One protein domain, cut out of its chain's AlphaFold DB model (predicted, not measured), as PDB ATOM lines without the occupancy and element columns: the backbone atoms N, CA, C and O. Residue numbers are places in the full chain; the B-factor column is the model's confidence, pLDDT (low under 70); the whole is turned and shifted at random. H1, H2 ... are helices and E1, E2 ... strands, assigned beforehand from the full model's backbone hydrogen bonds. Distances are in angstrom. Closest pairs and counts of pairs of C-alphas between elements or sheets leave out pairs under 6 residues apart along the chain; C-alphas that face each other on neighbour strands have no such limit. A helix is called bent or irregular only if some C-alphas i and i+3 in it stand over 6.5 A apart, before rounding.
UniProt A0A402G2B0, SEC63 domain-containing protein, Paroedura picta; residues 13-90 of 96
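AT A GLANCE: This is residues 13 to 90 of the 96 residues of the protein "SEC63 domain-containing protein" of Paroedura picta (UniProt A0A402G2B0). A long helix, H1, sticks out as an arm, with residues 13 to 26 standing free, from a body made of the small strand hairpin E1 and E2 and three shorter helices, H2, H3 and H4. The tip of the strand hairpin, residues 39 to 44, also stands free. The 78 printed residues run H1 E1 E2 H2 H3 H4, mostly helix, with the two strands antiparallel. The whole is only just loose, close to compact, with a radius of gyration of the C-alphas of 14.3 A, and elongated, spanning 49 by 25 by 20 A.

IN THESE COORDINATES: Find C-alpha 13 at (-15.197, -47.750, -53.782); from there H1, residues 13 to 32, runs 28.5 A. Next come E1, residues 36 to 38, E2, residues 45 to 47, and H2, residues 49 to 57, 12.4 A long. H3, residues 64 to 75, runs 18.6 A and is irregular, but only just: C-alphas 72 and 75 are 6.9 A apart. H4, residues 80 to 89, runs 15.5 A to C-alpha 89 at (-21.975, -29.782, -16.390).

HOW THE PARTS SIT: Look at Glu 31 in H1 and Gln 37 in E1, their closest C-alphas, 5.8 A apart. In the hairpin E1 and E2, N 37 and O 46 are within hydrogen-bond range at 2.9 A. H2 and H3 are close but not clearly touching, at 7.2 A between the C-alphas of Leu 50 and Met 66. H3, with residues 65 to 66 alone, only just touches H4, with 3 pairs of C-alphas within 8 A, the closest those of Thr 65 and Phe 89 at 6.3 A; this helical hairpin has a shallow tilt of 30 degrees, opposite ways. H1 and H4 are apart. Every O i to N i+4 pair is within hydrogen-bond range in H1 and H2, against 6 of 8 in H3 and 5 of 6 in H4.

THE WHOLE: The C-alphas of Asp 13 and Ser 81 are the two farthest apart, 49.0 A. The printed part has no cut, and no link is long. Look for low confidence, under 70, at residues 61 to 90.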
ATOM      1  N   ASP A  13     -16.378 -47.543 -54.621       71.12
ATOM      2  CA  ASP A  13     -15.197 -47.750 -53.782       71.12
ATOM      3  C   ASP A  13     -14.815 -46.513 -52.959       71.12
ATOM      4  O   ASP A  13     -14.347 -46.644 -51.829       71.12
ATOM      5  N   ASN A  14     -15.019 -45.306 -53.493       71.00
ATOM      6  CA  ASN A  14     -14.676 -44.063 -52.807       71.00
ATOM      7  C   ASN A  14     -15.703 -43.718 -51.718       71.00
ATOM      8  O   ASN A  14     -15.334 -43.293 -50.625       71.00
ATOM      9  N   ILE A  15     -16.987 -43.986 -51.979       77.50
ATOM     10  CA  ILE A  15     -18.058 -43.837 -50.984       77.50
ATOM     11  C   ILE A  15     -17.861 -44.831 -49.840       77.50
ATOM     12  O   ILE A  15     -17.919 -44.437 -48.677       77.50
ATOM     13  N   ASN A  16     -17.572 -46.096 -50.154       81.44
ATOM     14  CA  ASN A  16     -17.299 -47.108 -49.137       81.44
ATOM     15  C   ASN A  16     -16.096 -46.713 -48.273       81.44
ATOM     16  O   ASN A  16     -16.189 -46.762 -47.053       81.44
ATOM     17  N   LYS A  17     -15.001 -46.235 -48.881       83.00
ATOM     18  CA  LYS A  17     -13.843 -45.718 -48.133       83.00
ATOM     19  C   LYS A  17     -14.208 -44.536 -47.239       83.00
ATOM     20  O   LYS A  17     -13.802 -44.505 -46.084       83.00
ATOM     21  N   PHE A  18     -14.975 -43.574 -47.747       84.69
ATOM     22  CA  PHE A  18     -15.403 -42.420 -46.961       84.69
ATOM     23  C   PHE A  18     -16.262 -42.826 -45.759       84.69
ATOM     24  O   PHE A  18     -15.996 -42.376 -44.647       84.69
ATOM     25  N   LEU A  19     -17.259 -43.688 -45.966       84.94
ATOM     26  CA  LEU A  19     -18.139 -44.157 -44.897       84.94
ATOM     27  C   LEU A  19     -17.375 -44.987 -43.865       84.94
ATOM     28  O   LEU A  19     -17.559 -44.762 -42.673       84.94
ATOM     29  N   SER A  20     -16.476 -45.874 -44.300       88.44
ATOM     30  CA  SER A  20     -15.602 -46.619 -43.388       88.44
ATOM     31  C   SER A  20     -14.740 -45.679 -42.548       88.44
ATOM     32  O   SER A  20     -14.726 -45.799 -41.327       88.44
ATOM     33  N   ASN A  21     -14.109 -44.678 -43.173       87.62
ATOM     34  CA  ASN A  21     -13.303 -43.683 -42.462       87.62
ATOM     35  C   ASN A  21     -14.137 -42.847 -41.480       87.62
ATOM     36  O   ASN A  21     -13.640 -42.451 -40.429       87.62
ATOM     37  N   LEU A  22     -15.386 -42.526 -41.827       86.19
ATOM     38  CA  LEU A  22     -16.289 -41.789 -40.946       86.19
ATOM     39  C   LEU A  22     -16.645 -42.622 -39.711       86.19
ATOM     40  O   LEU A  22     -16.541 -42.120 -38.597       86.19
ATOM     41  N   VAL A  23     -17.026 -43.887 -39.911       89.50
ATOM     42  CA  VAL A  23     -17.357 -44.809 -38.818       89.50
ATOM     43  C   VAL A  23     -16.155 -45.005 -37.899       89.50
ATOM     44  O   VAL A  23     -16.297 -44.875 -36.689       89.50
ATOM     45  N   GLU A  24     -14.970 -45.246 -38.460       88.94
ATOM     46  CA  GLU A  24     -13.736 -45.416 -37.691       88.94
ATOM     47  C   GLU A  24     -13.424 -44.182 -36.835       88.94
ATOM     48  O   GLU A  24     -13.208 -44.300 -35.630       88.94
ATOM     49  N   LYS A  25     -13.503 -42.979 -37.419       88.19
ATOM     50  CA  LYS A  25     -13.316 -41.725 -36.672       88.19
ATOM     51  C   LYS A  25     -14.324 -41.569 -35.537       88.19
ATOM     52  O   LYS A  25     -13.930 -41.234 -34.426       88.19
ATOM     53  N   SER A  26     -15.604 -41.830 -35.794       87.31
ATOM     54  CA  SER A  26     -16.640 -41.730 -34.762       87.31
ATOM     55  C   SER A  26     -16.438 -42.741 -33.630       87.31
ATOM     56  O   SER A  26     -16.672 -42.402 -32.474       87.31
ATOM     57  N   LEU A  27     -15.984 -43.963 -33.931       87.75
ATOM     58  CA  LEU A  27     -15.660 -44.960 -32.908       87.75
ATOM     59  C   LEU A  27     -14.488 -44.506 -32.033       87.75
ATOM     60  O   LEU A  27     -14.592 -44.579 -30.812       87.75
ATOM     61  N   ILE A  28     -13.432 -43.959 -32.638       86.88
ATOM     62  CA  ILE A  28     -12.286 -43.405 -31.906       86.88
ATOM     63  C   ILE A  28     -12.729 -42.246 -31.001       86.88
ATOM     64  O   ILE A  28     -12.355 -42.199 -29.833       86.88
ATOM     65  N   GLU A  29     -13.560 -41.325 -31.496       85.25
ATOM     66  CA  GLU A  29     -14.086 -40.214 -30.687       85.25
ATOM     67  C   GLU A  29     -14.954 -40.700 -29.514       85.25
ATOM     68  O   GLU A  29     -14.888 -40.146 -28.412       85.25
ATOM     69  N   LEU A  30     -15.766 -41.739 -29.726       85.19
ATOM     70  CA  LEU A  30     -16.597 -42.345 -28.684       85.19
ATOM     71  C   LEU A  30     -15.764 -43.081 -27.631       85.19
ATOM     72  O   LEU A  30     -16.097 -43.015 -26.445       85.19
ATOM     73  N   GLU A  31     -14.697 -43.761 -28.042       85.88
ATOM     74  CA  GLU A  31     -13.744 -44.403 -27.137       85.88
ATOM     75  C   GLU A  31     -12.988 -43.357 -26.307       85.88
ATOM     76  O   GLU A  31     -12.939 -43.463 -25.083       85.88
ATOM     77  N   TYR A  32     -12.519 -42.272 -26.936       83.25
ATOM     78  CA  TYR A  32     -11.880 -41.142 -26.246       83.25
ATOM     79  C   TYR A  32     -12.818 -40.458 -25.239       83.25
ATOM     80  O   TYR A  32     -12.395 -39.978 -24.189       83.25
ATOM     81  N   SER A  33     -14.121 -40.458 -25.536       80.25
ATOM     82  CA  SER A  33     -15.173 -39.957 -24.644       80.25
ATOM     83  C   SER A  33     -15.563 -40.959 -23.543       80.25
ATOM     84  O   SER A  33     -16.515 -40.705 -22.804       80.25
ATOM     85  N   TYR A  34     -14.885 -42.110 -23.438       82.50
ATOM     86  CA  TYR A  34     -15.195 -43.209 -22.513       82.50
ATOM     87  C   TYR A  34     -16.642 -43.729 -22.633       82.50
ATOM     88  O   TYR A  34     -17.222 -44.253 -21.676       82.50
ATOM     89  N   CYS A  35     -17.255 -43.591 -23.813       84.69
ATOM     90  CA  CYS A  35     -18.610 -44.071 -24.079       84.69
ATOM     91  C   CYS A  35     -18.628 -45.555 -24.454       84.69
ATOM     92  O   CYS A  35     -19.551 -46.282 -24.078       84.69
ATOM     93  N   ILE A  36     -17.610 -46.003 -25.180       88.81
ATOM     94  CA  ILE A  36     -17.459 -47.380 -25.645       88.81
ATOM     95  C   ILE A  36     -16.045 -47.868 -25.353       88.81
ATOM     96  O   ILE A  36     -15.139 -47.064 -25.149       88.81
ATOM     97  N   GLN A  37     -15.878 -49.179 -25.355       88.75
ATOM     98  CA  GLN A  37     -14.586 -49.841 -25.357       88.75
ATOM     99  C   GLN A  37     -14.503 -50.708 -26.609       88.75
ATOM    100  O   GLN A  37     -15.433 -51.471 -26.892       88.75
ATOM    101  N   ILE A  38     -13.407 -50.581 -27.352       88.81
ATOM    102  CA  ILE A  38     -13.089 -51.495 -28.444       88.81
ATOM    103  C   ILE A  38     -12.332 -52.674 -27.828       88.81
ATOM    104  O   ILE A  38     -11.379 -52.483 -27.068       88.81
ATOM    105  N   GLY A  39     -12.795 -53.898 -28.072       87.25
ATOM    106  CA  GLY A  39     -12.142 -55.080 -27.523       87.25
ATOM    107  C   GLY A  39     -10.776 -55.336 -28.156       87.25
ATOM    108  O   GLY A  39     -10.429 -54.788 -29.201       87.25
ATOM    109  N   GLU A  40      -9.987 -56.204 -27.522       84.56
ATOM    110  CA  GLU A  40      -8.611 -56.511 -27.946       84.56
ATOM    111  C   GLU A  40      -8.529 -57.110 -29.362       84.56
ATOM    112  O   GLU A  40      -7.486 -57.046 -30.008       84.56
ATOM    113  N   ASP A  41      -9.635 -57.675 -29.854       86.06
ATOM    114  CA  ASP A  41      -9.770 -58.206 -31.210       86.06
ATOM    115  C   ASP A  41      -9.989 -57.122 -32.281       86.06
ATOM    116  O   ASP A  41      -9.999 -57.438 -33.471       86.06
ATOM    117  N   GLY A  42     -10.176 -55.858 -31.883       79.06
ATOM    118  CA  GLY A  42     -10.416 -54.724 -32.777       79.06
ATOM    119  C   GLY A  42     -11.768 -54.760 -33.498       79.06
ATOM    120  O   GLY A  42     -12.005 -53.960 -34.405       79.06
ATOM    121  N   HIS A  43     -12.651 -55.689 -33.131       80.88
ATOM    122  CA  HIS A  43     -13.923 -55.929 -33.817       80.88
ATOM    123  C   HIS A  43     -15.122 -55.932 -32.874       80.88
ATOM    124  O   HIS A  43     -16.242 -55.642 -33.304       80.88
ATOM    125  N   SER A  44     -14.905 -56.238 -31.599       88.69
ATOM    126  CA  SER A  44     -15.928 -56.138 -30.568       88.69
ATOM    127  C   SER A  44     -16.043 -54.703 -30.047       88.69
ATOM    128  O   SER A  44     -15.050 -53.999 -29.867       88.69
ATOM    129  N   ILE A  45     -17.283 -54.251 -29.841       90.12
ATOM    130  CA  ILE A  45     -17.597 -52.927 -29.300       90.12
ATOM    131  C   ILE A  45     -18.544 -53.124 -28.126       90.12
ATOM    132  O   ILE A  45     -19.677 -53.576 -28.315       90.12
ATOM    133  N   ASP A  46     -18.102 -52.725 -26.939       90.25
ATOM    134  CA  ASP A  46     -18.888 -52.825 -25.717       90.25
ATOM    135  C   ASP A  46     -19.226 -51.436 -25.153       90.25
ATOM    136  O   ASP A  46     -18.352 -50.575 -25.018       90.25
ATOM    137  N   PRO A  47     -20.496 -51.169 -24.791       87.31
ATOM    138  CA  PRO A  47     -20.882 -49.887 -24.220       87.31
ATOM    139  C   PRO A  47     -20.473 -49.792 -22.746       87.31
ATOM    140  O   PRO A  47     -20.935 -50.578 -21.904       87.31
ATOM    141  N   LEU A  48     -19.700 -48.755 -22.414       85.56
ATOM    142  CA  LEU A  48     -19.311 -48.414 -21.046       85.56
ATOM    143  C   LEU A  48     -20.468 -47.743 -20.289       85.56
ATOM    144  O   LEU A  48     -21.446 -47.270 -20.873       85.56
ATOM    145  N   THR A  49     -20.364 -47.666 -18.957       82.31
ATOM    146  CA  THR A  49     -21.403 -47.062 -18.098       82.31
ATOM    147  C   THR A  49     -21.754 -45.635 -18.521       82.31
ATOM    148  O   THR A  49     -22.925 -45.263 -18.517       82.31
ATOM    149  N   LEU A  50     -20.754 -44.849 -18.927       76.06
ATOM    150  CA  LEU A  50     -20.953 -43.498 -19.442       76.06
ATOM    151  C   LEU A  50     -21.727 -43.515 -20.769       76.06
ATOM    152  O   LEU A  50     -22.737 -42.826 -20.877       76.06
ATOM    153  N   GLY A  51     -21.363 -44.369 -21.730       81.81
ATOM    154  CA  GLY A  51     -22.100 -44.494 -22.995       81.81
ATOM    155  C   GLY A  51     -23.559 -44.911 -22.809       81.81
ATOM    156  O   GLY A  51     -24.445 -44.393 -23.487       81.81
ATOM    157  N   ARG A  52     -23.843 -45.778 -21.830       83.00
ATOM    158  CA  ARG A  52     -25.221 -46.162 -21.475       83.00
ATOM    159  C   ARG A  52     -26.024 -44.980 -20.935       83.00
ATOM    160  O   ARG A  52     -27.170 -44.805 -21.331       83.00
ATOM    161  N   ILE A  53     -25.427 -44.161 -20.067       78.62
ATOM    162  CA  ILE A  53     -26.063 -42.945 -19.538       78.62
ATOM    163  C   ILE A  53     -26.288 -41.933 -20.669       78.62
ATOM    164  O   ILE A  53     -27.397 -41.425 -20.805       78.62
ATOM    165  N   ALA A  54     -25.278 -41.680 -21.507       77.00
ATOM    166  CA  ALA A  54     -25.404 -40.772 -22.648       77.00
ATOM    167  C   ALA A  54     -26.527 -41.202 -23.598       77.00
ATOM    168  O   ALA A  54     -27.365 -40.382 -23.956       77.00
ATOM    169  N   SER A  55     -26.591 -42.491 -23.946       81.56
ATOM    170  CA  SER A  55     -27.642 -43.045 -24.806       81.56
ATOM    171  C   SER A  55     -29.031 -42.943 -24.166       81.56
ATOM    172  O   SER A  55     -29.987 -42.539 -24.821       81.56
ATOM    173  N   TYR A  56     -29.141 -43.233 -22.865       79.44
ATOM    174  CA  TYR A  56     -30.415 -43.176 -22.145       79.44
ATOM    175  C   TYR A  56     -30.977 -41.751 -22.034       79.44
ATOM    176  O   TYR A  56     -32.188 -41.556 -22.105       79.44
ATOM    177  N   TYR A  57     -30.105 -40.754 -21.865       75.38
ATOM    178  CA  TYR A  57     -30.495 -39.352 -21.687       75.38
ATOM    179  C   TYR A  57     -30.283 -38.483 -22.935       75.38
ATOM    180  O   TYR A  57     -30.461 -37.272 -22.854       75.38
ATOM    181  N   TYR A  58     -29.930 -39.083 -24.076       75.69
ATOM    182  CA  TYR A  58     -29.631 -38.399 -25.340       75.69
ATOM    183  C   TYR A  58     -28.579 -37.278 -25.229       75.69
ATOM    184  O   TYR A  58     -28.655 -36.282 -25.947       75.69
ATOM    185  N   LEU A  59     -27.580 -37.459 -24.359       70.81
ATOM    186  CA  LEU A  59     -26.495 -36.494 -24.160       70.81
ATOM    187  C   LEU A  59     -25.451 -36.618 -25.273       70.81
ATOM    188  O   LEU A  59     -25.050 -37.725 -25.644       70.81
ATOM    189  N   LYS A  60     -24.933 -35.491 -25.762       71.25
ATOM    190  CA  LYS A  60     -23.812 -35.486 -26.710       71.25
ATOM    191  C   LYS A  60     -22.527 -36.031 -26.071       71.25
ATOM    192  O   LYS A  60     -22.087 -35.566 -25.021       71.25
ATOM    193  N   HIS A  61     -21.875 -36.981 -26.746       65.25
ATOM    194  CA  HIS A  61     -20.601 -37.568 -26.308       65.25
ATOM    195  C   HIS A  61     -19.383 -36.617 -26.278       65.25
ATOM    196  O   HIS A  61     -18.601 -36.772 -25.347       65.25
ATOM    197  N   PRO A  62     -19.210 -35.604 -27.163       63.03
ATOM    198  CA  PRO A  62     -18.064 -34.689 -27.075       63.03
ATOM    199  C   PRO A  62     -18.201 -33.664 -25.937       63.03
ATOM    200  O   PRO A  62     -17.485 -32.665 -25.906       63.03
ATOM    201  N   THR A  63     -19.153 -33.844 -25.015       60.94
ATOM    202  CA  THR A  63     -19.267 -32.953 -23.863       60.94
ATOM    203  C   THR A  63     -17.998 -33.091 -23.025       60.94
ATOM    204  O   THR A  63     -17.664 -34.196 -22.596       60.94
ATOM    205  N   SER A  64     -17.323 -31.971 -22.746       57.69
ATOM    206  CA  SER A  64     -16.105 -31.884 -21.915       57.69
ATOM    207  C   SER A  64     -16.210 -32.620 -20.573       57.69
ATOM    208  O   SER A  64     -15.206 -32.992 -19.974       57.69
ATOM    209  N   THR A  65     -17.431 -32.882 -20.111       61.91
ATOM    210  CA  THR A  65     -17.741 -33.718 -18.957       61.91
ATOM    211  C   THR A  65     -17.366 -35.178 -19.130       61.91
ATOM    212  O   THR A  65     -16.818 -35.750 -18.201       61.91
ATOM    213  N   MET A  66     -17.685 -35.812 -20.261       64.69
ATOM    214  CA  MET A  66     -17.480 -37.255 -20.436       64.69
ATOM    215  C   MET A  66     -15.989 -37.584 -20.435       64.69
ATOM    216  O   MET A  66     -15.563 -38.515 -19.757       64.69
ATOM    217  N   GLU A  67     -15.204 -36.724 -21.083       65.25
ATOM    218  CA  GLU A  67     -13.746 -36.747 -21.061       65.25
ATOM    219  C   GLU A  67     -13.205 -36.448 -19.649       65.25
ATOM    220  O   GLU A  67     -12.458 -37.253 -19.094       65.25
ATOM    221  N   TYR A  68     -13.653 -35.366 -18.994       65.31
ATOM    222  CA  TYR A  68     -13.239 -35.026 -17.624       65.31
ATOM    223  C   TYR A  68     -13.522 -36.156 -16.622       65.31
ATOM    224  O   TYR A  68     -12.641 -36.526 -15.844       65.31
ATOM    225  N   TYR A  69     -14.726 -36.734 -16.655       63.84
ATOM    226  CA  TYR A  69     -15.102 -37.859 -15.806       63.84
ATOM    227  C   TYR A  69     -14.353 -39.128 -16.199       63.84
ATOM    228  O   TYR A  69     -13.909 -39.824 -15.302       63.84
ATOM    229  N   GLY A  70     -14.162 -39.432 -17.481       64.62
ATOM    230  CA  GLY A  70     -13.354 -40.574 -17.911       64.62
ATOM    231  C   GLY A  70     -11.936 -40.542 -17.335       64.62
ATOM    232  O   GLY A  70     -11.497 -41.515 -16.725       64.62
ATOM    233  N   PHE A  71     -11.269 -39.384 -17.410       63.22
ATOM    234  CA  PHE A  71      -9.923 -39.188 -16.863       63.22
ATOM    235  C   PHE A  71      -9.865 -39.156 -15.325       63.22
ATOM    236  O   PHE A  71      -8.926 -39.692 -14.745       63.22
ATOM    237  N   HIS A  72     -10.848 -38.553 -14.641       60.88
ATOM    238  CA  HIS A  72     -10.819 -38.385 -13.175       60.88
ATOM    239  C   HIS A  72     -11.486 -39.534 -12.396       60.88
ATOM    240  O   HIS A  72     -11.341 -39.621 -11.178       60.88
ATOM    241  N   LYS A  73     -12.242 -40.418 -13.058       56.81
ATOM    242  CA  LYS A  73     -13.047 -41.471 -12.407       56.81
ATOM    243  C   LYS A  73     -12.338 -42.818 -12.279       56.81
ATOM    244  O   LYS A  73     -12.938 -43.753 -11.758       56.81
ATOM    245  N   LEU A  74     -11.056 -42.905 -12.632       52.69
ATOM    246  CA  LEU A  74     -10.219 -44.051 -12.254       52.69
ATOM    247  C   LEU A  74     -10.136 -44.259 -10.719       52.69
ATOM    248  O   LEU A  74      -9.696 -45.319 -10.292       52.69
ATOM    249  N   GLU A  75     -10.616 -43.316  -9.890       52.38
ATOM    250  CA  GLU A  75     -10.568 -43.407  -8.419       52.38
ATOM    251  C   GLU A  75     -11.919 -43.477  -7.676       52.38
ATOM    252  O   GLU A  75     -11.911 -43.669  -6.461       52.38
ATOM    253  N   MET A  76     -13.088 -43.333  -8.317       47.12
ATOM    254  CA  MET A  76     -14.350 -43.198  -7.563       47.12
ATOM    255  C   MET A  76     -15.497 -44.068  -8.079       47.12
ATOM    256  O   MET A  76     -16.049 -43.846  -9.163       47.12
ATOM    257  N   ASP A  77     -15.897 -45.005  -7.211       52.06
ATOM    258  CA  ASP A  77     -17.137 -45.775  -7.261       52.06
ATOM    259  C   ASP A  77     -18.322 -44.922  -7.722       52.06
ATOM    260  O   ASP A  77     -18.529 -43.775  -7.308       52.06
ATOM    261  N   ILE A  78     -19.127 -45.495  -8.614       54.31
ATOM    262  CA  ILE A  78     -20.235 -44.804  -9.272       54.31
ATOM    263  C   ILE A  78     -21.426 -44.725  -8.312       54.31
ATOM    264  O   ILE A  78     -22.418 -45.431  -8.454       54.31
ATOM    265  N   VAL A  79     -21.325 -43.850  -7.315       53.88
ATOM    266  CA  VAL A  79     -22.439 -43.488  -6.438       53.88
ATOM    267  C   VAL A  79     -23.370 -42.526  -7.184       53.88
ATOM    268  O   VAL A  79     -22.926 -41.659  -7.945       53.88
ATOM    269  N   SER A  80     -24.675 -42.664  -6.947       56.31
ATOM    270  CA  SER A  80     -25.780 -41.874  -7.520       56.31
ATOM    271  C   SER A  80     -25.561 -40.351  -7.545       56.31
ATOM    272  O   SER A  80     -26.067 -39.678  -8.441       56.31
ATOM    273  N   SER A  81     -24.751 -39.800  -6.634       56.94
ATOM    274  CA  SER A  81     -24.390 -38.375  -6.592       56.94
ATOM    275  C   SER A  81     -23.607 -37.879  -7.814       56.94
ATOM    276  O   SER A  81     -23.759 -36.724  -8.208       56.94
ATOM    277  N   ASN A  82     -22.792 -38.725  -8.452       58.06
ATOM    278  CA  ASN A  82     -21.956 -38.291  -9.578       58.06
ATOM    279  C   ASN A  82     -22.742 -38.164 -10.886       58.06
ATOM    280  O   ASN A  82     -22.398 -37.331 -11.719       58.06
ATOM    281  N   VAL A  83     -23.835 -38.917 -11.045       60.28
ATOM    282  CA  VAL A  83     -24.743 -38.781 -12.196       60.28
ATOM    283  C   VAL A  83     -25.374 -37.385 -12.219       60.28
ATOM    284  O   VAL A  83     -25.411 -36.744 -13.264       60.28
ATOM    285  N   LEU A  84     -25.776 -36.861 -11.054       62.28
ATOM    286  CA  LEU A  84     -26.281 -35.490 -10.933       62.28
ATOM    287  C   LEU A  84     -25.225 -34.448 -11.330       62.28
ATOM    288  O   LEU A  84     -25.562 -33.427 -11.924       62.28
ATOM    289  N   ASN A  85     -23.952 -34.698 -11.023       61.25
ATOM    290  CA  ASN A  85     -22.876 -33.790 -11.408       61.25
ATOM    291  C   ASN A  85     -22.593 -33.843 -12.919       61.25
ATOM    292  O   ASN A  85     -22.398 -32.786 -13.510       61.25
ATOM    293  N   ILE A  86     -22.691 -35.014 -13.566       62.59
ATOM    294  CA  ILE A  86     -22.662 -35.114 -15.039       62.59
ATOM    295  C   ILE A  86     -23.752 -34.221 -15.643       62.59
ATOM    296  O   ILE A  86     -23.459 -33.433 -16.535       62.59
ATOM    297  N   PHE A  87     -24.976 -34.262 -15.106       60.50
ATOM    298  CA  PHE A  87     -26.067 -33.397 -15.570       60.50
ATOM    299  C   PHE A  87     -25.821 -31.901 -15.340       60.50
ATOM    300  O   PHE A  87     -26.193 -31.099 -16.187       60.50
ATOM    301  N   LYS A  88     -25.194 -31.506 -14.223       60.62
ATOM    302  CA  LYS A  88     -24.896 -30.090 -13.934       60.62
ATOM    303  C   LYS A  88     -23.918 -29.465 -14.923       60.62
ATOM    304  O   LYS A  88     -23.999 -28.268 -15.170       60.62
ATOM    305  N   PHE A  89     -22.984 -30.255 -15.444       55.66
ATOM    306  CA  PHE A  89     -21.975 -29.782 -16.390       55.66
ATOM    307  C   PHE A  89     -22.309 -30.126 -17.849       55.66
ATOM    308  O   PHE A  89     -21.701 -29.556 -18.757       55.66
ATOM    309  N   ALA A  90     -23.276 -31.019 -18.092       58.62
ATOM    310  CA  ALA A  90     -23.875 -31.236 -19.402       58.62
ATOM    311  C   ALA A  90     -24.648 -29.971 -19.802       58.62
ATOM    312  O   ALA A  90     -25.836 -29.813 -19.530       58.62
TER     313      ALA A  90